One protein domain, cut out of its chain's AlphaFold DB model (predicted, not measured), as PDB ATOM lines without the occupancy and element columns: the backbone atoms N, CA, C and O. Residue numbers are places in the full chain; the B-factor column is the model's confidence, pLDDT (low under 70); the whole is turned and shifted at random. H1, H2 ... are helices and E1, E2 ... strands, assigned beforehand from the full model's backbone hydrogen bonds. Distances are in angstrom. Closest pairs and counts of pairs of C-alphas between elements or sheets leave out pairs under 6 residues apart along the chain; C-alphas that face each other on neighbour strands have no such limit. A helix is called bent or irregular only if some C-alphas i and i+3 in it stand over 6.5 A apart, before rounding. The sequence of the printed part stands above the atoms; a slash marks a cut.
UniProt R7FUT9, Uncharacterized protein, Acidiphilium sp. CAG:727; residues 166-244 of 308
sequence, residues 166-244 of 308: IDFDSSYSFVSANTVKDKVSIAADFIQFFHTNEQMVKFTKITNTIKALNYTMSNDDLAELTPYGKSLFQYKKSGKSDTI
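What this domain is: This is residues 166 to 244 of the 308 residues of an uncharacterized protein of Acidiphilium sp. CAG:727 (UniProt R7FUT9). This is an open loop: unnamed residues 166 to 180 run outward, H1 folds back as a long arm, H2, H3 and H4 cluster loosely at the other end, and E1 returns near the start. The 79 residues, mostly helix, have four named helices, then one strand; the whole is loose, radius of gyration of the C-alphas 14.9 A, spanning 45 by 27 by 18 A.

How they stand to each other: H1, residues 181 to 194, and H2, residues 197 to 207, are close but not clearly touching, closest C-alphas Phe 194 and Met 200 at 6.9 A. H3, residues 219 to 223, is likewise close to H4, residues 227 to 236: C-alphas Leu 222 and Lys 230, 6.0 A. E1, residues 241 to 244, pairs with no named strand. Every O i to N i+4 pair is within hydrogen-bond range in H2, H3 and H4; in H1, 8 of 10.

Where its parts are: Find C-alpha 181 at (-47.862, -48.791, -21.823); H1 runs 21.3 A, only just irregular: C-alphas 182 and 185 are 6.7 A apart. E1 ends at C-alpha 244 (-20.751, -40.406, -36.365).

The domain as a whole: The printed part has no cut; the link H2 to H3 is long; no printed residue is under 70 in pLDDT.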
ATOM      1  N   ILE A 166     -16.476 -43.613 -36.250       87.81
ATOM      2  CA  ILE A 166     -17.831 -44.139 -36.282       87.81
ATOM      3  C   ILE A 166     -18.042 -44.975 -35.019       87.81
ATOM      4  O   ILE A 166     -17.191 -45.796 -34.674       87.81
ATOM      5  N   ASP A 167     -19.156 -44.739 -34.331       85.25
ATOM      6  CA  ASP A 167     -19.665 -45.592 -33.258       85.25
ATOM      7  C   ASP A 167     -20.500 -46.719 -33.882       85.25
ATOM      8  O   ASP A 167     -21.599 -46.493 -34.403       85.25
ATOM      9  N   PHE A 168     -19.944 -47.932 -33.863       73.69
ATOM     10  CA  PHE A 168     -20.586 -49.140 -34.391       73.69
ATOM     11  C   PHE A 168     -21.308 -49.949 -33.322       73.69
ATOM     12  O   PHE A 168     -22.266 -50.669 -33.632       73.69
ATOM     13  N   ASP A 169     -20.878 -49.819 -32.070       73.25
ATOM     14  CA  ASP A 169     -21.319 -50.683 -30.982       73.25
ATOM     15  C   ASP A 169     -22.758 -50.398 -30.584       73.25
ATOM     16  O   ASP A 169     -23.389 -51.227 -29.932       73.25
ATOM     17  N   SER A 170     -23.312 -49.263 -31.032       72.19
ATOM     18  CA  SER A 170     -24.716 -48.918 -30.814       72.19
ATOM     19  C   SER A 170     -25.075 -49.081 -29.335       72.19
ATOM     20  O   SER A 170     -26.144 -49.605 -29.020       72.19
ATOM     21  N   SER A 171     -24.152 -48.694 -28.441       75.38
ATOM     22  CA  SER A 171     -24.208 -48.919 -26.988       75.38
ATOM     23  C   SER A 171     -25.239 -48.003 -26.307       75.38
ATOM     24  O   SER A 171     -24.944 -47.292 -25.338       75.38
ATOM     25  N   TYR A 172     -26.454 -48.036 -26.849       76.00
ATOM     26  CA  TYR A 172     -27.651 -47.302 -26.483       76.00
ATOM     27  C   TYR A 172     -28.670 -48.266 -25.883       76.00
ATOM     28  O   TYR A 172     -28.730 -49.451 -26.219       76.00
ATOM     29  N   SER A 173     -29.492 -47.743 -24.984       84.56
ATOM     30  CA  SER A 173     -30.597 -48.487 -24.391       84.56
ATOM     31  C   SER A 173     -31.890 -48.160 -25.127       84.56
ATOM     32  O   SER A 173     -32.171 -46.998 -25.408       84.56
ATOM     33  N   PHE A 174     -32.692 -49.186 -25.404       86.44
ATOM     34  CA  PHE A 174     -33.988 -49.052 -26.065       86.44
ATOM     35  C   PHE A 174     -35.094 -49.577 -25.154       86.44
ATOM     36  O   PHE A 174     -34.910 -50.573 -24.453       86.44
ATOM     37  N   VAL A 175     -36.262 -48.936 -25.195       91.19
ATOM     38  CA  VAL A 175     -37.473 -49.469 -24.560       91.19
ATOM     39  C   VAL A 175     -38.153 -50.406 -25.550       91.19
ATOM     40  O   VAL A 175     -38.480 -50.010 -26.666       91.19
ATOM     41  N   SER A 176     -38.368 -51.660 -25.150       91.38
ATOM     42  CA  SER A 176     -39.094 -52.630 -25.974       91.38
ATOM     43  C   SER A 176     -40.512 -52.141 -26.261       91.38
ATOM     44  O   SER A 176     -41.209 -51.712 -25.339       91.38
ATOM     45  N   ALA A 177     -40.977 -52.300 -27.504       91.62
ATOM     46  CA  ALA A 177     -42.357 -52.002 -27.895       91.62
ATOM     47  C   ALA A 177     -43.398 -52.853 -27.135       91.62
ATOM     48  O   ALA A 177     -44.560 -52.473 -27.051       91.62
ATOM     49  N   ASN A 178     -42.967 -53.971 -26.538       95.44
ATOM     50  CA  ASN A 178     -43.808 -54.848 -25.717       95.44
ATOM     51  C   ASN A 178     -43.885 -54.412 -24.241       95.44
ATOM     52  O   ASN A 178     -44.533 -55.078 -23.434       95.44
ATOM     53  N   THR A 179     -43.201 -53.332 -23.853       96.38
ATOM     54  CA  THR A 179     -43.291 -52.778 -22.496       96.38
ATOM     55  C   THR A 179     -44.722 -52.320 -22.222       96.38
ATOM     56  O   THR A 179     -45.320 -51.626 -23.040       96.38
ATOM     57  N   VAL A 180     -45.272 -52.683 -21.056       96.62
ATOM     58  CA  VAL A 180     -46.606 -52.228 -20.618       96.62
ATOM     59  C   VAL A 180     -46.689 -50.705 -20.736       96.62
ATOM     60  O   VAL A 180     -45.807 -50.014 -20.231       96.62
ATOM     61  N   LYS A 181     -47.745 -50.194 -21.383       94.56
ATOM     62  CA  LYS A 181     -47.862 -48.791 -21.823       94.56
ATOM     63  C   LYS A 181     -47.507 -47.773 -20.732       94.56
ATOM     64  O   LYS A 181     -46.681 -46.899 -20.968       94.56
ATOM     65  N   ASP A 182     -48.032 -47.955 -19.524       94.62
ATOM     66  CA  ASP A 182     -47.823 -47.017 -18.411       94.62
ATOM     67  C   ASP A 182     -46.426 -47.120 -17.764       94.62
ATOM     68  O   ASP A 182     -46.068 -46.315 -16.911       94.62
ATOM     69  N   LYS A 183     -45.608 -48.101 -18.172       96.50
ATOM     70  CA  LYS A 183     -44.202 -48.248 -17.761       96.50
ATOM     71  C   LYS A 183     -43.214 -47.697 -18.788       96.50
ATOM     72  O   LYS A 183     -42.029 -47.606 -18.479       96.50
ATOM     73  N   VAL A 184     -43.669 -47.345 -19.994       96.06
ATOM     74  CA  VAL A 184     -42.789 -46.850 -21.065       96.06
ATOM     75  C   VAL A 184     -42.105 -45.548 -20.649       96.06
ATOM     76  O   VAL A 184     -40.896 -45.427 -20.825       96.06
ATOM     77  N   SER A 185     -42.847 -44.614 -20.045       94.81
ATOM     78  CA  SER A 185     -42.287 -43.360 -19.524       94.81
ATOM     79  C   SER A 185     -41.259 -43.613 -18.424       94.81
ATOM     80  O   SER A 185     -40.151 -43.108 -18.510       94.81
ATOM     81  N   ILE A 186     -41.570 -44.484 -17.460       96.06
ATOM     82  CA  ILE A 186     -40.658 -44.838 -16.359       96.06
ATOM     83  C   ILE A 186     -39.355 -45.452 -16.897       96.06
ATOM     84  O   ILE A 186     -38.264 -45.114 -16.440       96.06
ATOM     85  N   ALA A 187     -39.449 -46.350 -17.881       95.75
ATOM     86  CA  ALA A 187     -38.275 -46.940 -18.517       95.75
ATOM     87  C   ALA A 187     -37.452 -45.890 -19.283       95.75
ATOM     88  O   ALA A 187     -36.223 -45.913 -19.222       95.75
ATOM     89  N   ALA A 188     -38.114 -44.956 -19.973       93.81
ATOM     90  CA  ALA A 188     -37.448 -43.852 -20.655       93.81
ATOM     91  C   ALA A 188     -36.748 -42.902 -19.667       93.81
ATOM     92  O   ALA A 188     -35.602 -42.532 -19.910       93.81
ATOM     93  N   ASP A 189     -37.380 -42.576 -18.537       95.25
ATOM     94  CA  ASP A 189     -36.796 -41.749 -17.473       95.25
ATOM     95  C   ASP A 189     -35.554 -42.417 -16.872       95.25
ATOM     96  O   ASP A 189     -34.529 -41.770 -16.660       95.25
ATOM     97  N   PHE A 190     -35.597 -43.735 -16.668       94.94
ATOM     98  CA  PHE A 190     -34.445 -44.498 -16.194       94.94
ATOM     99  C   PHE A 190     -33.279 -44.484 -17.196       94.94
ATOM    100  O   PHE A 190     -32.123 -44.312 -16.806       94.94
ATOM    101  N   ILE A 191     -33.567 -44.602 -18.496       93.56
ATOM    102  CA  ILE A 191     -32.549 -44.460 -19.546       93.56
ATOM    103  C   ILE A 191     -31.980 -43.037 -19.552       93.56
ATOM    104  O   ILE A 191     -30.765 -42.879 -19.653       93.56
ATOM    105  N   GLN A 192     -32.814 -42.003 -19.417       92.62
ATOM    106  CA  GLN A 192     -32.345 -40.615 -19.336       92.62
ATOM    107  C   GLN A 192     -31.452 -40.388 -18.112       92.62
ATOM    108  O   GLN A 192     -30.405 -39.757 -18.240       92.62
ATOM    109  N   PHE A 193     -31.804 -40.960 -16.956       95.06
ATOM    110  CA  PHE A 193     -31.007 -40.873 -15.731       95.06
ATOM    111  C   PHE A 193     -29.561 -41.355 -15.936       95.06
ATOM    112  O   PHE A 193     -28.623 -40.640 -15.574       95.06
ATOM    113  N   PHE A 194     -29.352 -42.510 -16.581       92.31
ATOM    114  CA  PHE A 194     -28.001 -43.023 -16.867       92.31
ATOM    115  C   PHE A 194     -27.176 -42.151 -17.813       92.31
ATOM    116  O   PHE A 194     -25.952 -42.259 -17.827       92.31
ATOM    117  N   HIS A 195     -27.832 -41.291 -18.589       92.12
ATOM    118  CA  HIS A 195     -27.185 -40.380 -19.528       92.12
ATOM    119  C   HIS A 195     -27.112 -38.937 -19.005       92.12
ATOM    120  O   HIS A 195     -26.704 -38.036 -19.736       92.12
ATOM    121  N   THR A 196     -27.461 -38.704 -17.736       94.94
ATOM    122  CA  THR A 196     -27.143 -37.443 -17.056       94.94
ATOM    123  C   THR A 196     -25.630 -37.254 -16.957       94.94
ATOM    124  O   THR A 196     -24.867 -38.222 -16.941       94.94
ATOM    125  N   ASN A 197     -25.178 -36.000 -16.839       96.75
ATOM    126  CA  ASN A 197     -23.750 -35.701 -16.716       96.75
ATOM    127  C   ASN A 197     -23.104 -36.463 -15.548       96.75
ATOM    128  O   ASN A 197     -22.044 -37.050 -15.719       96.75
ATOM    129  N   GLU A 198     -23.760 -36.502 -14.386       97.12
ATOM    130  CA  GLU A 198     -23.256 -37.190 -13.192       97.12
ATOM    131  C   GLU A 198     -23.028 -38.691 -13.433       97.12
ATOM    132  O   GLU A 198     -21.950 -39.213 -13.139       97.12
ATOM    133  N   GLN A 199     -24.010 -39.390 -14.016       96.56
ATOM    134  CA  GLN A 199     -23.874 -40.825 -14.280       96.56
ATOM    135  C   GLN A 199     -22.844 -41.109 -15.378       96.56
ATOM    136  O   GLN A 199     -22.089 -42.076 -15.273       96.56
ATOM    137  N   MET A 200     -22.738 -40.233 -16.379       95.31
ATOM    138  CA  MET A 200     -21.715 -40.330 -17.420       95.31
ATOM    139  C   MET A 200     -20.297 -40.120 -16.876       95.31
ATOM    140  O   MET A 200     -19.399 -40.900 -17.196       95.31
ATOM    141  N   VAL A 201     -20.097 -39.130 -16.000       97.00
ATOM    142  CA  VAL A 201     -18.830 -38.914 -15.280       97.00
ATOM    143  C   VAL A 201     -18.476 -40.157 -14.464       97.00
ATOM    144  O   VAL A 201     -17.358 -40.663 -14.563       97.00
ATOM    145  N   LYS A 202     -19.436 -40.708 -13.709       97.00
ATOM    146  CA  LYS A 202     -19.238 -41.929 -12.919       97.00
ATOM    147  C   LYS A 202     -18.860 -43.129 -13.790       97.00
ATOM    148  O   LYS A 202     -17.912 -43.842 -13.462       97.00
ATOM    149  N   PHE A 203     -19.556 -43.332 -14.908       95.69
ATOM    150  CA  PHE A 203     -19.243 -44.377 -15.882       95.69
ATOM    151  C   PHE A 203     -17.796 -44.263 -16.377       95.69
ATOM    152  O   PHE A 203     -17.049 -45.244 -16.341       95.69
ATOM    153  N   THR A 204     -17.376 -43.066 -16.788       96.31
ATOM    154  CA  THR A 204     -16.026 -42.838 -17.316       96.31
ATOM    155  C   THR A 204     -14.948 -42.972 -16.250       96.31
ATOM    156  O   THR A 204     -13.899 -43.538 -16.541       96.31
ATOM    157  N   LYS A 205     -15.199 -42.564 -15.001       96.44
ATOM    158  CA  LYS A 205     -14.248 -42.760 -13.889       96.44
ATOM    159  C   LYS A 205     -14.018 -44.237 -13.571       96.44
ATOM    160  O   LYS A 205     -12.883 -44.650 -13.351       96.44
ATOM    161  N   ILE A 206     -15.073 -45.052 -13.613       95.00
ATOM    162  CA  ILE A 206     -14.980 -46.498 -13.359       95.00
ATOM    163  C   ILE A 206     -14.254 -47.212 -14.508       95.00
ATOM    164  O   ILE A 206     -13.339 -48.006 -14.283       95.00
ATOM    165  N   THR A 207     -14.658 -46.932 -15.745       95.25
ATOM    166  CA  THR A 207     -14.235 -47.713 -16.920       95.25
ATOM    167  C   THR A 207     -13.004 -47.146 -17.620       95.25
ATOM    168  O   THR A 207     -12.343 -47.853 -18.368       95.25
ATOM    169  N   ASN A 208     -12.673 -45.869 -17.412       96.25
ATOM    170  CA  ASN A 208     -11.703 -45.130 -18.231       96.25
ATOM    171  C   ASN A 208     -12.037 -45.150 -19.739       96.25
ATOM    172  O   ASN A 208     -11.161 -44.944 -20.576       96.25
ATOM    173  N   THR A 209     -13.314 -45.373 -20.065       92.44
ATOM    174  CA  THR A 209     -13.894 -45.385 -21.416       92.44
ATOM    175  C   THR A 209     -14.866 -44.212 -21.565       92.44
ATOM    176  O   THR A 209     -15.376 -43.676 -20.575       92.44
ATOM    177  N   ILE A 210     -15.155 -43.803 -22.799       89.88
ATOM    178  CA  ILE A 210     -16.101 -42.722 -23.083       89.88
ATOM    179  C   ILE A 210     -17.307 -43.244 -23.868       89.88
ATOM    180  O   ILE A 210     -17.189 -44.163 -24.665       89.88
ATOM    181  N   LYS A 211     -18.478 -42.626 -23.687       87.31
ATOM    182  CA  LYS A 211     -19.580 -42.769 -24.652       87.31
ATOM    183  C   LYS A 211     -19.571 -41.611 -25.643       87.31
ATOM    184  O   LYS A 211     -19.175 -40.492 -25.295       87.31
ATOM    185  N   ALA A 212     -20.093 -41.859 -26.842       84.75
ATOM    186  CA  ALA A 212     -20.333 -40.868 -27.892       84.75
ATOM    187  C   ALA A 212     -21.514 -39.919 -27.572       84.75
ATOM    188  O   ALA A 212     -22.362 -39.643 -28.412       84.75
ATOM    189  N   LEU A 213     -21.581 -39.421 -26.335       86.50
ATOM    190  CA  LEU A 213     -22.606 -38.505 -25.837       86.50
ATOM    191  C   LEU A 213     -21.964 -37.232 -25.292       86.50
ATOM    192  O   LEU A 213     -20.777 -37.209 -24.951       86.50
ATOM    193  N   ASN A 214     -22.751 -36.166 -25.190       87.25
ATOM    194  CA  ASN A 214     -22.289 -34.885 -24.669       87.25
ATOM    195  C   ASN A 214     -22.345 -34.875 -23.138       87.25
ATOM    196  O   ASN A 214     -23.416 -34.988 -22.555       87.25
ATOM    197  N   TYR A 215     -21.180 -34.744 -22.505       93.19
ATOM    198  CA  TYR A 215     -21.011 -34.552 -21.065       93.19
ATOM    199  C   TYR A 215     -19.635 -33.924 -20.803       93.19
ATOM    200  O   TYR A 215     -18.738 -33.982 -21.654       93.19
ATOM    201  N   THR A 216     -19.480 -33.315 -19.634       94.69
ATOM    202  CA  THR A 216     -18.277 -32.599 -19.201       94.69
ATOM    203  C   THR A 216     -17.747 -33.179 -17.896       94.69
ATOM    204  O   THR A 216     -18.523 -33.552 -17.017       94.69
ATOM    205  N   MET A 217     -16.422 -33.203 -17.761       96.75
ATOM    206  CA  MET A 217     -15.712 -33.602 -16.544       96.75
ATOM    207  C   MET A 217     -14.951 -32.396 -15.996       96.75
ATOM    208  O   MET A 217     -14.370 -31.632 -16.772       96.75
ATOM    209  N   SER A 218     -14.956 -32.221 -14.675       96.56
ATOM    210  CA  SER A 218     -14.128 -31.214 -14.008       96.56
ATOM    211  C   SER A 218     -12.645 -31.615 -14.013       96.56
ATOM    212  O   SER A 218     -12.292 -32.746 -14.350       96.56
ATOM    213  N   ASN A 219     -11.751 -30.703 -13.616       96.31
ATOM    214  CA  ASN A 219     -10.332 -31.045 -13.456       96.31
ATOM    215  C   ASN A 219     -10.108 -32.134 -12.396       96.31
ATOM    216  O   ASN A 219      -9.233 -32.978 -12.590       96.31
ATOM    217  N   ASP A 220     -10.911 -32.133 -11.330       97.38
ATOM    218  CA  ASP A 220     -10.843 -33.132 -10.262       97.38
ATOM    219  C   ASP A 220     -11.301 -34.501 -10.779       97.38
ATOM    220  O   ASP A 220     -10.606 -35.498 -10.591       97.38
ATOM    221  N   ASP A 221     -12.382 -34.546 -11.566       97.69
ATOM    222  CA  ASP A 221     -12.823 -35.788 -12.214       97.69
ATOM    223  C   ASP A 221     -11.753 -36.362 -13.149       97.69
ATOM    224  O   ASP A 221     -11.532 -37.572 -13.187       97.69
ATOM    225  N   LEU A 222     -11.069 -35.499 -13.906       96.81
ATOM    226  CA  LEU A 222      -9.982 -35.903 -14.800       96.81
ATOM    227  C   LEU A 222      -8.719 -36.349 -14.053       96.81
ATOM    228  O   LEU A 222      -7.872 -37.009 -14.659       96.81
ATOM    229  N   ALA A 223      -8.542 -35.959 -12.789       96.50
ATOM    230  CA  ALA A 223      -7.421 -36.394 -11.960       96.50
ATOM    231  C   ALA A 223      -7.594 -37.836 -11.454       96.50
ATOM    232  O   ALA A 223      -6.599 -38.491 -11.158       96.50
ATOM    233  N   GLU A 224      -8.828 -38.341 -11.416       97.25
ATOM    234  CA  GLU A 224      -9.145 -39.720 -11.021       97.25
ATOM    235  C   GLU A 224      -9.028 -40.732 -12.174       97.25
ATOM    236  O   GLU A 224      -9.081 -41.941 -11.948       97.25
ATOM    237  N   LEU A 225      -8.863 -40.264 -13.415       98.06
ATOM    238  CA  LEU A 225      -8.670 -41.136 -14.572       98.06
ATOM    239  C   LEU A 225      -7.234 -41.664 -14.660       98.06
ATOM    240  O   LEU A 225      -6.267 -41.003 -14.280       98.06
ATOM    241  N   THR A 226      -7.079 -42.837 -15.271       98.12
ATOM    242  CA  THR A 226      -5.773 -43.336 -15.710       98.12
ATOM    243  C   THR A 226      -5.160 -42.388 -16.749       98.12
ATOM    244  O   THR A 226      -5.886 -41.655 -17.437       98.12
ATOM    245  N   PRO A 227      -3.829 -42.427 -16.964       97.94
ATOM    246  CA  PRO A 227      -3.195 -41.678 -18.051       97.94
ATOM    247  C   PRO A 227      -3.852 -41.925 -19.420       97.94
ATOM    248  O   PRO A 227      -4.018 -40.986 -20.205       97.94
ATOM    249  N   TYR A 228      -4.301 -43.161 -19.669       98.00
ATOM    250  CA  TYR A 228      -5.019 -43.528 -20.885       98.00
ATOM    251  C   TYR A 228      -6.395 -42.862 -20.943       98.00
ATOM    252  O   TYR A 228      -6.636 -42.090 -21.873       98.00
ATOM    253  N   GLY A 229      -7.251 -43.085 -19.940       97.62
ATOM    254  CA  GLY A 229      -8.614 -42.548 -19.900       97.62
ATOM    255  C   GLY A 229      -8.636 -41.024 -19.995       97.62
ATOM    256  O   GLY A 229      -9.409 -40.453 -20.765       97.62
ATOM    257  N   LYS A 230      -7.701 -40.357 -19.308       97.38
ATOM    258  CA  LYS A 230      -7.513 -38.905 -19.402       97.38
ATOM    259  C   LYS A 230      -7.144 -38.465 -20.816       97.38
ATOM    260  O   LYS A 230      -7.771 -37.549 -21.344       97.38
ATOM    261  N   SER A 231      -6.156 -39.111 -21.443       97.19
ATOM    262  CA  SER A 231      -5.730 -38.765 -22.808       97.19
ATOM    263  C   SER A 231      -6.827 -39.006 -23.851       97.19
ATOM    264  O   SER A 231      -7.012 -38.178 -24.745       97.19
ATOM    265  N   LEU A 232      -7.596 -40.091 -23.703       95.62
ATOM    266  CA  LEU A 232      -8.741 -40.419 -24.546       95.62
ATOM    267  C   LEU A 232      -9.829 -39.350 -24.422       95.62
ATOM    268  O   LEU A 232     -10.241 -38.780 -25.434       95.62
ATOM    269  N   PHE A 233     -10.263 -39.046 -23.194       95.25
ATOM    270  CA  PHE A 233     -11.297 -38.043 -22.945       95.25
ATOM    271  C   PHE A 233     -10.878 -36.674 -23.485       95.25
ATOM    272  O   PHE A 233     -11.621 -36.056 -24.248       95.25
ATOM    273  N   GLN A 234      -9.663 -36.226 -23.156       93.69
ATOM    274  CA  GLN A 234      -9.136 -34.944 -23.618       93.69
ATOM    275  C   GLN A 234      -9.092 -34.864 -25.143       93.69
ATOM    276  O   GLN A 234      -9.518 -33.860 -25.706       93.69
ATOM    277  N   TYR A 235      -8.628 -35.914 -25.825       93.25
ATOM    278  CA  TYR A 235      -8.604 -35.932 -27.284       93.25
ATOM    279  C   TYR A 235     -10.020 -35.870 -27.869       93.25
ATOM    280  O   TYR A 235     -10.326 -34.987 -28.673       93.25
ATOM    281  N   LYS A 236     -10.909 -36.761 -27.427       90.56
ATOM    282  CA  LYS A 236     -12.265 -36.906 -27.971       90.56
ATOM    283  C   LYS A 236     -13.169 -35.714 -27.662       90.56
ATOM    284  O   LYS A 236     -14.097 -35.452 -28.416       90.56
ATOM    285  N   LYS A 237     -12.887 -34.966 -26.592       87.69
ATOM    286  CA  LYS A 237     -13.618 -33.746 -26.213       87.69
ATOM    287  C   LYS A 237     -12.901 -32.446 -26.588       87.69
ATOM    288  O   LYS A 237     -13.412 -31.373 -26.293       87.69
ATOM    289  N   SER A 238     -11.766 -32.512 -27.287       88.56
ATOM    290  CA  SER A 238     -11.019 -31.319 -27.726       88.56
ATOM    291  C   SER A 238     -11.644 -30.561 -28.904       88.56
ATOM    292  O   SER A 238     -11.108 -29.531 -29.307       88.56
ATOM    293  N   GLY A 239     -12.711 -31.091 -29.516       86.38
ATOM    294  CA  GLY A 239     -13.236 -30.598 -30.796       86.38
ATOM    295  C   GLY A 239     -12.397 -31.005 -32.015       86.38
ATOM    296  O   GLY A 239     -12.697 -30.580 -33.124       86.38
ATOM    297  N   LYS A 240     -11.357 -31.835 -31.826       88.56
ATOM    298  CA  LYS A 240     -10.500 -32.373 -32.903       88.56
ATOM    299  C   LYS A 240     -10.915 -33.759 -33.395       88.56
ATOM    300  O   LYS A 240     -10.184 -34.373 -34.168       88.56
ATOM    301  N   SER A 241     -12.029 -34.286 -32.899       90.31
ATOM    302  CA  SER A 241     -12.527 -35.613 -33.241       90.31
ATOM    303  C   SER A 241     -14.039 -35.572 -33.355       90.31
ATOM    304  O   SER A 241     -14.725 -35.434 -32.345       90.31
ATOM    305  N   ASP A 242     -14.536 -35.788 -34.560       91.62
ATOM    306  CA  ASP A 242     -15.942 -36.042 -34.812       91.62
ATOM    307  C   ASP A 242     -16.258 -37.521 -34.546       91.62
ATOM    308  O   ASP A 242     -15.399 -38.406 -34.694       91.62
ATOM    309  N   THR A 243     -17.498 -37.790 -34.143       89.31
ATOM    310  CA  THR A 243     -18.034 -39.147 -34.007       89.31
ATOM    311  C   THR A 243     -19.384 -39.208 -34.703       89.31
ATOM    312  O   THR A 243     -20.311 -38.495 -34.324       89.31
ATOM    313  N   ILE A 244     -19.494 -40.078 -35.702       89.88
ATOM    314  CA  ILE A 244     -20.751 -40.406 -36.365       89.88
ATOM    315  C   ILE A 244     -21.352 -41.642 -35.711       89.88
ATOM    316  O   ILE A 244     -20.688 -42.662 -35.551       89.88
TER     317      ILE A 244